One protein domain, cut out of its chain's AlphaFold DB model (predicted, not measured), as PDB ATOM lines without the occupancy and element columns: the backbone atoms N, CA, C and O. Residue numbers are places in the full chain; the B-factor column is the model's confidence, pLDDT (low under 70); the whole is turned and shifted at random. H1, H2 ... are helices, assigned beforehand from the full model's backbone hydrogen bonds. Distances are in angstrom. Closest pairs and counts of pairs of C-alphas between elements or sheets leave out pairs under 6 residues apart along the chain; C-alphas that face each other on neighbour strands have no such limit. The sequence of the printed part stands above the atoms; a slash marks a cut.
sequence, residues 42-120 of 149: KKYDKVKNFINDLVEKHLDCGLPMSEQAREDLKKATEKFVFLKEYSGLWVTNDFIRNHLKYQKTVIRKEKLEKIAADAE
ATOM      1  N   LYS A  42     -20.720  45.370   7.654       83.00
ATOM      2  CA  LYS A  42     -20.473  44.542   8.852       83.00
ATOM      3  C   LYS A  42     -21.529  43.453   9.097       83.00
ATOM      4  O   LYS A  42     -21.188  42.384   9.591       83.00
ATOM      5  N   LYS A  43     -22.813  43.730   8.834       79.62
ATOM      6  CA  LYS A  43     -23.892  42.737   8.974       79.62
ATOM      7  C   LYS A  43     -23.843  41.733   7.829       79.62
ATOM      8  O   LYS A  43     -23.940  40.539   8.079       79.62
ATOM      9  N   TYR A  44     -23.645  42.224   6.607       84.00
ATOM     10  CA  TYR A  44     -23.497  41.384   5.421       84.00
ATOM     11  C   TYR A  44     -22.350  40.382   5.577       84.00
ATOM     12  O   TYR A  44     -22.571  39.183   5.441       84.00
ATOM     13  N   ASP A  45     -21.160  40.848   5.963       82.88
ATOM     14  CA  ASP A  45     -19.977  39.996   6.114       82.88
ATOM     15  C   ASP A  45     -20.158  38.953   7.225       82.88
ATOM     16  O   ASP A  45     -19.759  37.804   7.066       82.88
ATOM     17  N   LYS A  46     -20.832  39.306   8.329       85.25
ATOM     18  CA  LYS A  46     -21.161  38.344   9.395       85.25
ATOM     19  C   LYS A  46     -22.067  37.221   8.902       85.25
ATOM     20  O   LYS A  46     -21.808  36.062   9.208       85.25
ATOM     21  N   VAL A  47     -23.126  37.563   8.167       82.50
ATOM     22  CA  VAL A  47     -24.060  36.570   7.619       82.50
ATOM     23  C   VAL A  47     -23.361  35.719   6.570       82.50
ATOM     24  O   VAL A  47     -23.439  34.498   6.638       82.50
ATOM     25  N   LYS A  48     -22.614  36.351   5.662       84.31
ATOM     26  CA  LYS A  48     -21.834  35.674   4.629       84.31
ATOM     27  C   LYS A  48     -20.848  34.676   5.235       84.31
ATOM     28  O   LYS A  48     -20.872  33.515   4.852       84.31
ATOM     29  N   ASN A  49     -20.019  35.100   6.189       85.81
ATOM     30  CA  ASN A  49     -19.018  34.228   6.808       85.81
ATOM     31  C   ASN A  49     -19.670  33.090   7.589       85.81
ATOM     32  O   ASN A  49     -19.233  31.955   7.489       85.81
ATOM     33  N   PHE A  50     -20.755  33.366   8.309       84.69
ATOM     34  CA  PHE A  50     -21.463  32.316   9.025       84.69
ATOM     35  C   PHE A  50     -22.100  31.287   8.083       84.69
ATOM     36  O   PHE A  50     -22.039  30.091   8.354       84.69
ATOM     37  N   ILE A  51     -22.718  31.738   6.986       82.94
ATOM     38  CA  ILE A  51     -23.279  30.830   5.982       82.94
ATOM     39  C   ILE A  51     -22.152  30.043   5.311       82.94
ATOM     40  O   ILE A  51     -22.301  28.840   5.153       82.94
ATOM     41  N   ASN A  52     -21.023  30.676   4.984       82.38
ATOM     42  CA  ASN A  52     -19.855  29.984   4.438       82.38
ATOM     43  C   ASN A  52     -19.348  28.891   5.390       82.38
ATOM     44  O   ASN A  52     -19.225  27.751   4.964       82.38
ATOM     45  N   ASP A  53     -19.147  29.204   6.673       84.38
ATOM     46  CA  ASP A  53     -18.729  28.226   7.685       84.38
ATOM     47  C   ASP A  53     -19.725  27.068   7.809       84.38
ATOM     48  O   ASP A  53     -19.343  25.926   8.052       84.38
ATOM     49  N   LEU A  54     -21.022  27.361   7.698       82.81
ATOM     50  CA  LEU A  54     -22.076  26.356   7.783       82.81
ATOM     51  C   LEU A  54     -22.097  25.466   6.539       82.81
ATOM     52  O   LEU A  54     -22.259  24.256   6.668       82.81
ATOM     53  N   VAL A  55     -21.900  26.057   5.358       76.94
ATOM     54  CA  VAL A  55     -21.766  25.324   4.099       76.94
ATOM     55  C   VAL A  55     -20.538  24.422   4.161       76.94
ATOM     56  O   VAL A  55     -20.667  23.237   3.917       76.94
ATOM     57  N   GLU A  56     -19.387  24.926   4.584       76.50
ATOM     58  CA  GLU A  56     -18.153  24.137   4.659       76.50
ATOM     59  C   GLU A  56     -18.225  22.998   5.691       76.50
ATOM     60  O   GLU A  56     -17.680  21.920   5.468       76.50
ATOM     61  N   LYS A  57     -18.926  23.201   6.814       78.12
ATOM     62  CA  LYS A  57     -19.049  22.185   7.875       78.12
ATOM     63  C   LYS A  57     -20.116  21.128   7.618       78.12
ATOM     64  O   LYS A  57     -19.979  20.015   8.120       78.12
ATOM     65  N   HIS A  58     -21.204  21.489   6.941       69.62
ATOM     66  CA  HIS A  58     -22.402  20.646   6.869       69.62
ATOM     67  C   HIS A  58     -22.891  20.362   5.447       69.62
ATOM     68  O   HIS A  58     -23.635  19.405   5.259       69.62
ATOM     69  N   LEU A  59     -22.496  21.151   4.444       71.56
ATOM     70  CA  LEU A  59     -22.896  20.932   3.057       71.56
ATOM     71  C   LEU A  59     -21.720  20.403   2.238       71.56
ATOM     72  O   LEU A  59     -20.635  20.977   2.197       71.56
ATOM     73  N   ASP A  60     -21.973  19.331   1.495       67.44
ATOM     74  CA  ASP A  60     -21.004  18.853   0.523       67.44
ATOM     75  C   ASP A  60     -20.966  19.808  -0.681       67.44
ATOM     76  O   ASP A  60     -21.946  19.969  -1.420       67.44
ATOM     77  N   CYS A  61     -19.820  20.464  -0.865       67.31
ATOM     78  CA  CYS A  61     -19.562  21.380  -1.973       67.31
ATOM     79  C   CYS A  61     -19.444  20.659  -3.330       67.31
ATOM     80  O   CYS A  61     -19.414  21.316  -4.373       67.31
ATOM     81  N   GLY A  62     -19.395  19.320  -3.332       63.47
ATOM     82  CA  GLY A  62     -19.453  18.491  -4.534       63.47
ATOM     83  C   GLY A  62     -20.859  18.302  -5.113       63.47
ATOM     84  O   GLY A  62     -20.977  17.947  -6.288       63.47
ATOM     85  N   LEU A  63     -21.916  18.568  -4.333       66.62
ATOM     86  CA  LEU A  63     -23.306  18.284  -4.708       66.62
ATOM     87  C   LEU A  63     -24.112  19.556  -5.038       66.62
ATOM     88  O   LEU A  63     -23.879  20.626  -4.465       66.62
ATOM     89  N   PRO A  64     -25.077  19.483  -5.976       66.56
ATOM     90  CA  PRO A  64     -25.964  20.600  -6.285       66.56
ATOM     91  C   PRO A  64     -26.955  20.876  -5.140       66.56
ATOM     92  O   PRO A  64     -27.393  19.962  -4.452       66.56
ATOM     93  N   MET A  65     -27.395  22.137  -4.999       66.12
ATOM     94  CA  MET A  65     -28.367  22.599  -3.983       66.12
ATOM     95  C   MET A  65     -29.623  21.710  -3.867       66.12
ATOM     96  O   MET A  65     -30.204  21.574  -2.794       66.12
ATOM     97  N   SER A  66     -30.065  21.111  -4.974       66.81
ATOM     98  CA  SER A  66     -31.225  20.216  -5.032       66.81
ATOM     99  C   SER A  66     -31.040  18.897  -4.278       66.81
ATOM    100  O   SER A  66     -32.036  18.324  -3.846       66.81
ATOM    101  N   GLU A  67     -29.800  18.447  -4.092       67.38
ATOM    102  CA  GLU A  67     -29.440  17.207  -3.387       67.38
ATOM    103  C   GLU A  67     -28.941  17.461  -1.956       67.38
ATOM    104  O   GLU A  67     -28.636  16.523  -1.225       67.38
ATOM    105  N   GLN A  68     -28.874  18.723  -1.526       68.88
ATOM    106  CA  GLN A  68     -28.383  19.074  -0.197       68.88
ATOM    107  C   GLN A  68     -29.444  18.887   0.891       68.88
ATOM    108  O   GLN A  68     -30.633  19.169   0.701       68.88
ATOM    109  N   ALA A  69     -28.991  18.461   2.073       64.50
ATOM    110  CA  ALA A  69     -29.839  18.273   3.240       64.50
ATOM    111  C   ALA A  69     -30.413  19.621   3.711       64.50
ATOM    112  O   ALA A  69     -29.728  20.470   4.281       64.50
ATOM    113  N   ARG A  70     -31.719  19.823   3.495       65.56
ATOM    114  CA  ARG A  70     -32.434  21.049   3.904       65.56
ATOM    115  C   ARG A  70     -32.543  21.214   5.422       65.56
ATOM    116  O   ARG A  70     -32.996  22.253   5.897       65.56
ATOM    117  N   GLU A  71     -32.176  20.188   6.179       68.50
ATOM    118  CA  GLU A  71     -32.223  20.187   7.638       68.50
ATOM    119  C   GLU A  71     -31.192  21.147   8.233       68.50
ATOM    120  O   GLU A  71     -31.511  21.890   9.161       68.50
ATOM    121  N   ASP A  72     -30.004  21.250   7.635       65.31
ATOM    122  CA  ASP A  72     -28.953  22.143   8.126       65.31
ATOM    123  C   ASP A  72     -29.210  23.617   7.786       65.31
ATOM    124  O   ASP A  72     -28.779  24.517   8.512       65.31
ATOM    125  N   LEU A  73     -30.031  23.886   6.764       66.19
ATOM    126  CA  LEU A  73     -30.521  25.235   6.453       66.19
ATOM    127  C   LEU A  73     -31.347  25.822   7.605       66.19
ATOM    128  O   LEU A  73     -31.330  27.036   7.829       66.19
ATOM    129  N   LYS A  74     -32.034  24.965   8.375       69.06
ATOM    130  CA  LYS A  74     -32.822  25.400   9.533       69.06
ATOM    131  C   LYS A  74     -31.927  25.986  10.624       69.06
ATOM    132  O   LYS A  74     -32.254  27.051  11.151       69.06
ATOM    133  N   LYS A  75     -30.748  25.396  10.870       71.25
ATOM    134  CA  LYS A  75     -29.766  25.896  11.854       71.25
ATOM    135  C   LYS A  75     -29.290  27.312  11.524       71.25
ATOM    136  O   LYS A  75     -29.124  28.141  12.419       71.25
ATOM    137  N   ALA A  76     -29.130  27.628  10.235       68.12
ATOM    138  CA  ALA A  76     -28.762  28.975   9.804       68.12
ATOM    139  C   ALA A  76     -29.861  30.005  10.110       68.12
ATOM    140  O   ALA A  76     -29.583  31.099  10.605       68.12
ATOM    141  N   THR A  77     -31.119  29.634   9.873       69.25
ATOM    142  CA  THR A  77     -32.273  30.496  10.163       69.25
ATOM    143  C   THR A  77     -32.618  30.617  11.641       69.25
ATOM    144  O   THR A  77     -33.231  31.603  12.043       69.25
ATOM    145  N   GLU A  78     -32.239  29.643  12.466       77.00
ATOM    146  CA  GLU A  78     -32.351  29.739  13.925       77.00
ATOM    147  C   GLU A  78     -31.342  30.734  14.501       77.00
ATOM    148  O   GLU A  78     -31.692  31.539  15.359       77.00
ATOM    149  N   LYS A  79     -30.108  30.736  13.982       76.19
ATOM    150  CA  LYS A  79     -29.043  31.647  14.425       76.19
ATOM    151  C   LYS A  79     -29.328  33.108  14.065       76.19
ATOM    152  O   LYS A  79     -29.039  34.007  14.852       76.19
ATOM    153  N   PHE A  80     -29.897  33.354  12.885       76.44
ATOM    154  CA  PHE A  80     -30.254  34.695  12.430       76.44
ATOM    155  C   PHE A  80     -31.754  34.805  12.188       76.44
ATOM    156  O   PHE A  80     -32.249  34.605  11.081       76.44
ATOM    157  N   VAL A  81     -32.477  35.194  13.235       80.00
ATOM    158  CA  VAL A  81     -33.942  35.311  13.202       80.00
ATOM    159  C   VAL A  81     -34.417  36.331  12.157       80.00
ATOM    160  O   VAL A  81     -35.429  36.103  11.506       80.00
ATOM    161  N   PHE A  82     -33.647  37.396  11.904       79.88
ATOM    162  CA  PHE A  82     -33.966  38.384  10.863       79.88
ATOM    163  C   PHE A  82     -33.891  37.817   9.436       79.88
ATOM    164  O   PHE A  82     -34.448  38.408   8.521       79.88
ATOM    165  N   LEU A  83     -33.239  36.668   9.209       75.25
ATOM    166  CA  LEU A  83     -33.292  35.998   7.904       75.25
ATOM    167  C   LEU A  83     -34.674  35.396   7.630       75.25
ATOM    168  O   LEU A  83     -35.046  35.266   6.469       75.25
ATOM    169  N   LYS A  84     -35.448  35.068   8.677       77.06
ATOM    170  CA  LYS A  84     -36.832  34.583   8.542       77.06
ATOM    171  C   LYS A  84     -37.798  35.675   8.082       77.06
ATOM    172  O   LYS A  84     -38.858  35.354   7.560       77.06
ATOM    173  N   GLU A  85     -37.428  36.941   8.262       80.44
ATOM    174  CA  GLU A  85     -38.201  38.095   7.793       80.44
ATOM    175  C   GLU A  85     -38.224  38.177   6.258       80.44
ATOM    176  O   GLU A  85     -39.158  38.705   5.661       80.44
ATOM    177  N   TYR A  86     -37.222  37.586   5.601       79.31
ATOM    178  CA  TYR A  86     -37.156  37.510   4.150       79.31
ATOM    179  C   TYR A  86     -37.953  36.306   3.643       79.31
ATOM    180  O   TYR A  86     -37.653  35.150   3.958       79.31
ATOM    181  N   SER A  87     -38.958  36.591   2.811       74.06
ATOM    182  CA  SER A  87     -39.862  35.583   2.246       74.06
ATOM    183  C   SER A  87     -39.100  34.429   1.585       74.06
ATOM    184  O   SER A  87     -38.197  34.636   0.774       74.06
ATOM    185  N   GLY A  88     -39.447  33.195   1.953       70.81
ATOM    186  CA  GLY A  88     -38.864  31.992   1.356       70.81
ATOM    187  C   GLY A  88     -37.372  31.785   1.631       70.81
ATOM    188  O   GLY A  88     -36.744  30.997   0.924       70.81
ATOM    189  N   LEU A  89     -36.793  32.478   2.626       78.62
ATOM    190  CA  LEU A  89     -35.372  32.365   2.986       78.62
ATOM    191  C   LEU A  89     -34.445  32.603   1.786       78.62
ATOM    192  O   LEU A  89     -33.359  32.026   1.696       78.62
ATOM    193  N   TRP A  90     -34.894  33.437   0.840       81.12
ATOM    194  CA  TRP A  90     -34.216  33.626  -0.439       81.12
ATOM    195  C   TRP A  90     -32.777  34.110  -0.246       81.12
ATOM    196  O   TRP A  90     -31.897  33.656  -0.963       81.12
ATOM    197  N   VAL A  91     -32.528  34.937   0.775       80.56
ATOM    198  CA  VAL A  91     -31.196  35.447   1.128       80.56
ATOM    199  C   VAL A  91     -30.247  34.309   1.491       80.56
ATOM    200  O   VAL A  91     -29.157  34.204   0.940       80.56
ATOM    201  N   THR A  92     -30.676  33.424   2.391       79.62
ATOM    202  CA  THR A  92     -29.891  32.255   2.800       79.62
ATOM    203  C   THR A  92     -29.635  31.337   1.608       79.62
ATOM    204  O   THR A  92     -28.502  30.919   1.383       79.62
ATOM    205  N   ASN A  93     -30.670  31.075   0.807       80.81
ATOM    206  CA  ASN A  93     -30.559  30.243  -0.387       80.81
ATOM    207  C   ASN A  93     -29.609  30.846  -1.433       80.81
ATOM    208  O   ASN A  93     -28.882  30.107  -2.094       80.81
ATOM    209  N   ASP A  94     -29.591  32.170  -1.578       84.12
ATOM    210  CA  ASP A  94     -28.727  32.875  -2.523       84.12
ATOM    211  C   ASP A  94     -27.251  32.779  -2.124       84.12
ATOM    212  O   ASP A  94     -26.419  32.377  -2.940       84.12
ATOM    213  N   PHE A  95     -26.928  33.017  -0.847       82.31
ATOM    214  CA  PHE A  95     -25.562  32.855  -0.337       82.31
ATOM    215  C   PHE A  95     -25.026  31.440  -0.552       82.31
ATOM    216  O   PHE A  95     -23.886  31.271  -0.984       82.31
ATOM    217  N   ILE A  96     -25.853  30.427  -0.295       81.56
ATOM    218  CA  ILE A  96     -25.463  29.024  -0.449       81.56
ATOM    219  C   ILE A  96     -25.253  28.687  -1.922       81.56
ATOM    220  O   ILE A  96     -24.205  28.154  -2.285       81.56
ATOM    221  N   ARG A  97     -26.188  29.066  -2.804       81.31
ATOM    222  CA  ARG A  97     -26.028  28.878  -4.254       81.31
ATOM    223  C   ARG A  97     -24.759  29.542  -4.774       81.31
ATOM    224  O   ARG A  97     -24.043  28.937  -5.573       81.31
ATOM    225  N   ASN A  98     -24.482  30.766  -4.331       83.31
ATOM    226  CA  ASN A  98     -23.304  31.506  -4.759       83.31
ATOM    227  C   ASN A  98     -22.011  30.833  -4.273       83.31
ATOM    228  O   ASN A  98     -21.072  30.676  -5.053       83.31
ATOM    229  N   HIS A  99     -21.989  30.355  -3.023       81.12
ATOM    230  CA  HIS A  99     -20.848  29.626  -2.469       81.12
ATOM    231  C   HIS A  99     -20.573  28.325  -3.236       81.12
ATOM    232  O   HIS A  99     -19.448  28.093  -3.669       81.12
ATOM    233  N   LEU A 100     -21.599  27.511  -3.493       78.62
ATOM    234  CA  LEU A 100     -21.451  26.252  -4.235       78.62
ATOM    235  C   LEU A 100     -21.004  26.478  -5.679       78.62
ATOM    236  O   LEU A 100     -20.185  25.725  -6.204       78.62
ATOM    237  N   LYS A 101     -21.510  27.532  -6.329       80.19
ATOM    238  CA  LYS A 101     -21.069  27.917  -7.675       80.19
ATOM    239  C   LYS A 101     -19.578  28.265  -7.684       80.19
ATOM    240  O   LYS A 101     -18.855  27.816  -8.577       80.19
ATOM    241  N   TYR A 102     -19.124  29.035  -6.696       79.38
ATOM    242  CA  TYR A 102     -17.715  29.385  -6.552       79.38
ATOM    243  C   TYR A 102     -16.859  28.140  -6.294       79.38
ATOM    244  O   TYR A 102     -15.929  27.882  -7.051       79.38
ATOM    245  N   GLN A 103     -17.237  27.301  -5.326       76.19
ATOM    246  CA  GLN A 103     -16.530  26.058  -5.006       76.19
ATOM    247  C   GLN A 103     -16.424  25.120  -6.210       76.19
ATOM    248  O   GLN A 103     -15.344  24.633  -6.528       76.19
ATOM    249  N   LYS A 104     -17.509  24.934  -6.969       74.00
ATOM    250  CA  LYS A 104     -17.485  24.125  -8.196       74.00
ATOM    251  C   LYS A 104     -16.491  24.665  -9.227       74.00
ATOM    252  O   LYS A 104     -15.840  23.886  -9.922       74.00
ATOM    253  N   THR A 105     -16.378  25.987  -9.330       77.62
ATOM    254  CA  THR A 105     -15.427  26.650 -10.232       77.62
ATOM    255  C   THR A 105     -13.991  26.460  -9.747       77.62
ATOM    256  O   THR A 105     -13.138  26.078 -10.543       77.62
ATOM    257  N   VAL A 106     -13.742  26.632  -8.445       77.75
ATOM    258  CA  VAL A 106     -12.434  26.394  -7.812       77.75
ATOM    259  C   VAL A 106     -11.995  24.944  -7.997       77.75
ATOM    260  O   VAL A 106     -10.916  24.710  -8.527       77.75
ATOM    261  N   ILE A 107     -12.858  23.973  -7.687       75.31
ATOM    262  CA  ILE A 107     -12.579  22.540  -7.872       75.31
ATOM    263  C   ILE A 107     -12.285  22.228  -9.343       75.31
ATOM    264  O   ILE A 107     -11.385  21.449  -9.652       75.31
ATOM    265  N   ARG A 108     -13.044  22.812 -10.279       71.75
ATOM    266  CA  ARG A 108     -12.802  22.613 -11.714       71.75
ATOM    267  C   ARG A 108     -11.447  23.177 -12.133       71.75
ATOM    268  O   ARG A 108     -10.743  22.510 -12.885       71.75
ATOM    269  N   LYS A 109     -11.094  24.370 -11.651       72.88
ATOM    270  CA  LYS A 109      -9.806  25.014 -11.926       72.88
ATOM    271  C   LYS A 109      -8.649  24.208 -11.336       72.88
ATOM    272  O   LYS A 109      -7.718  23.901 -12.064       72.88
ATOM    273  N   GLU A 110      -8.754  23.774 -10.083       72.88
ATOM    274  CA  GLU A 110      -7.736  22.949  -9.420       72.88
ATOM    275  C   GLU A 110      -7.543  21.601 -10.130       72.88
ATOM    276  O   GLU A 110      -6.419  21.142 -10.314       72.88
ATOM    277  N   LYS A 111      -8.629  20.963 -10.592       68.56
ATOM    278  CA  LYS A 111      -8.534  19.746 -11.414       68.56
ATOM    279  C   LYS A 111      -7.819  20.006 -12.739       68.56
ATOM    280  O   LYS A 111      -7.028  19.172 -13.161       68.56
ATOM    281  N   LEU A 112      -8.089  21.142 -13.383       61.50
ATOM    282  CA  LEU A 112      -7.418  21.530 -14.623       61.50
ATOM    283  C   LEU A 112      -5.921  21.787 -14.390       61.50
ATOM    284  O   LEU A 112      -5.094  21.324 -15.167       61.50
ATOM    285  N   GLU A 113      -5.578  22.469 -13.297       66.81
ATOM    286  CA  GLU A 113      -4.202  22.781 -12.904       66.81
ATOM    287  C   GLU A 113      -3.413  21.522 -12.527       66.81
ATOM    288  O   GLU A 113      -2.277  21.359 -12.959       66.81
ATOM    289  N   LYS A 114      -4.030  20.564 -11.823       68.12
ATOM    290  CA  LYS A 114      -3.408  19.259 -11.544       68.12
ATOM    291  C   LYS A 114      -3.142  18.449 -12.811       68.12
ATOM    292  O   LYS A 114      -2.105  17.806 -12.898       68.12
ATOM    293  N   ILE A 115      -4.040  18.493 -13.795       64.50
ATOM    294  CA  ILE A 115      -3.818  17.833 -15.090       64.50
ATOM    295  C   ILE A 115      -2.714  18.552 -15.879       64.50
ATOM    296  O   ILE A 115      -1.910  17.888 -16.520       64.50
ATOM    297  N   ALA A 116      -2.634  19.884 -15.812       61.16
ATOM    298  CA  ALA A 116      -1.561  20.648 -16.450       61.16
ATOM    299  C   ALA A 116      -0.187  20.370 -15.813       61.16
ATOM    300  O   ALA A 116       0.781  20.172 -16.538       61.16
ATOM    301  N   ALA A 117      -0.112  20.277 -14.483       60.38
ATOM    302  CA  ALA A 117       1.115  19.931 -13.767       60.38
ATOM    303  C   ALA A 117       1.563  18.479 -14.025       60.38
ATOM    304  O   ALA A 117       2.756  18.207 -14.131       60.38
ATOM    305  N   ASP A 118       0.618  17.543 -14.170       54.00
ATOM    306  CA  ASP A 118       0.924  16.157 -14.552       54.00
ATOM    307  C   ASP A 118       1.357  16.059 -16.032       54.00
ATOM    308  O   ASP A 118       2.273  15.312 -16.379       54.00
ATOM    309  N   ALA A 119       0.783  16.902 -16.900       55.78
ATOM    310  CA  ALA A 119       1.145  17.019 -18.312       55.78
ATOM    311  C   ALA A 119       2.442  17.807 -18.581       55.78
ATOM    312  O   ALA A 119       2.925  17.773 -19.710       55.78
ATOM    313  N   GLU A 120       3.042  18.467 -17.583       47.81
ATOM    314  CA  GLU A 120       4.384  19.071 -17.687       47.81
ATOM    315  C   GLU A 120       5.509  18.052 -17.398       47.81
ATOM    316  O   GLU A 120       6.697  18.375 -17.442       47.81
TER     317      GLU A 120
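Overview. This is residues 42 to 120 of the 149 residues of an uncharacterized protein of Lentinula edodes (UniProt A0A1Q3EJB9). One long helix, H4, crosses H1 near its first end, with H2 beside H1 and H3 at the corner; residues 108 to 120 stick out as an arm. The 79 printed residues hold four named helices, H1 to H4 in chain order: all helix, loose, radius of gyration of the C-alphas 15.1 A, spans 53 by 29 by 19 A.

Arrangement. Start at the hub, H4, residues 87 to 119: its residues 92 to 99 alone touch H1, residues 42 to 58, closest at C-alphas 95 and 48, 6.8 A, a steep tilt of 62 degrees. H2, residues 70 to 79, makes a hairpin with H1, only just touching with 3 pairs of C-alphas within 8 A, closest 72 and 58, 6.8 A. H3, residues 81 to 85, is apart from H1. O i to N i+4 pairs are within hydrogen-bond range throughout H1, in 27 of 29 in H4, 3 of 6 in H2 and 0 of 1 in H3, which has 2 of 2 O i to N i+3.

Along the chain. Find C-alpha 87 at (-39.862, 35.583, 2.246); H4 runs 49.5 A to C-alpha 119 at (1.145, 17.019, -18.312), with a kink of 31 degrees near residue 94. H1 spans 24.1 A.

Size, cuts and confidence. The printed part has no cut; H1 to H2 is a long link. Residues 111 to 120 are among 28 under pLDDT 70.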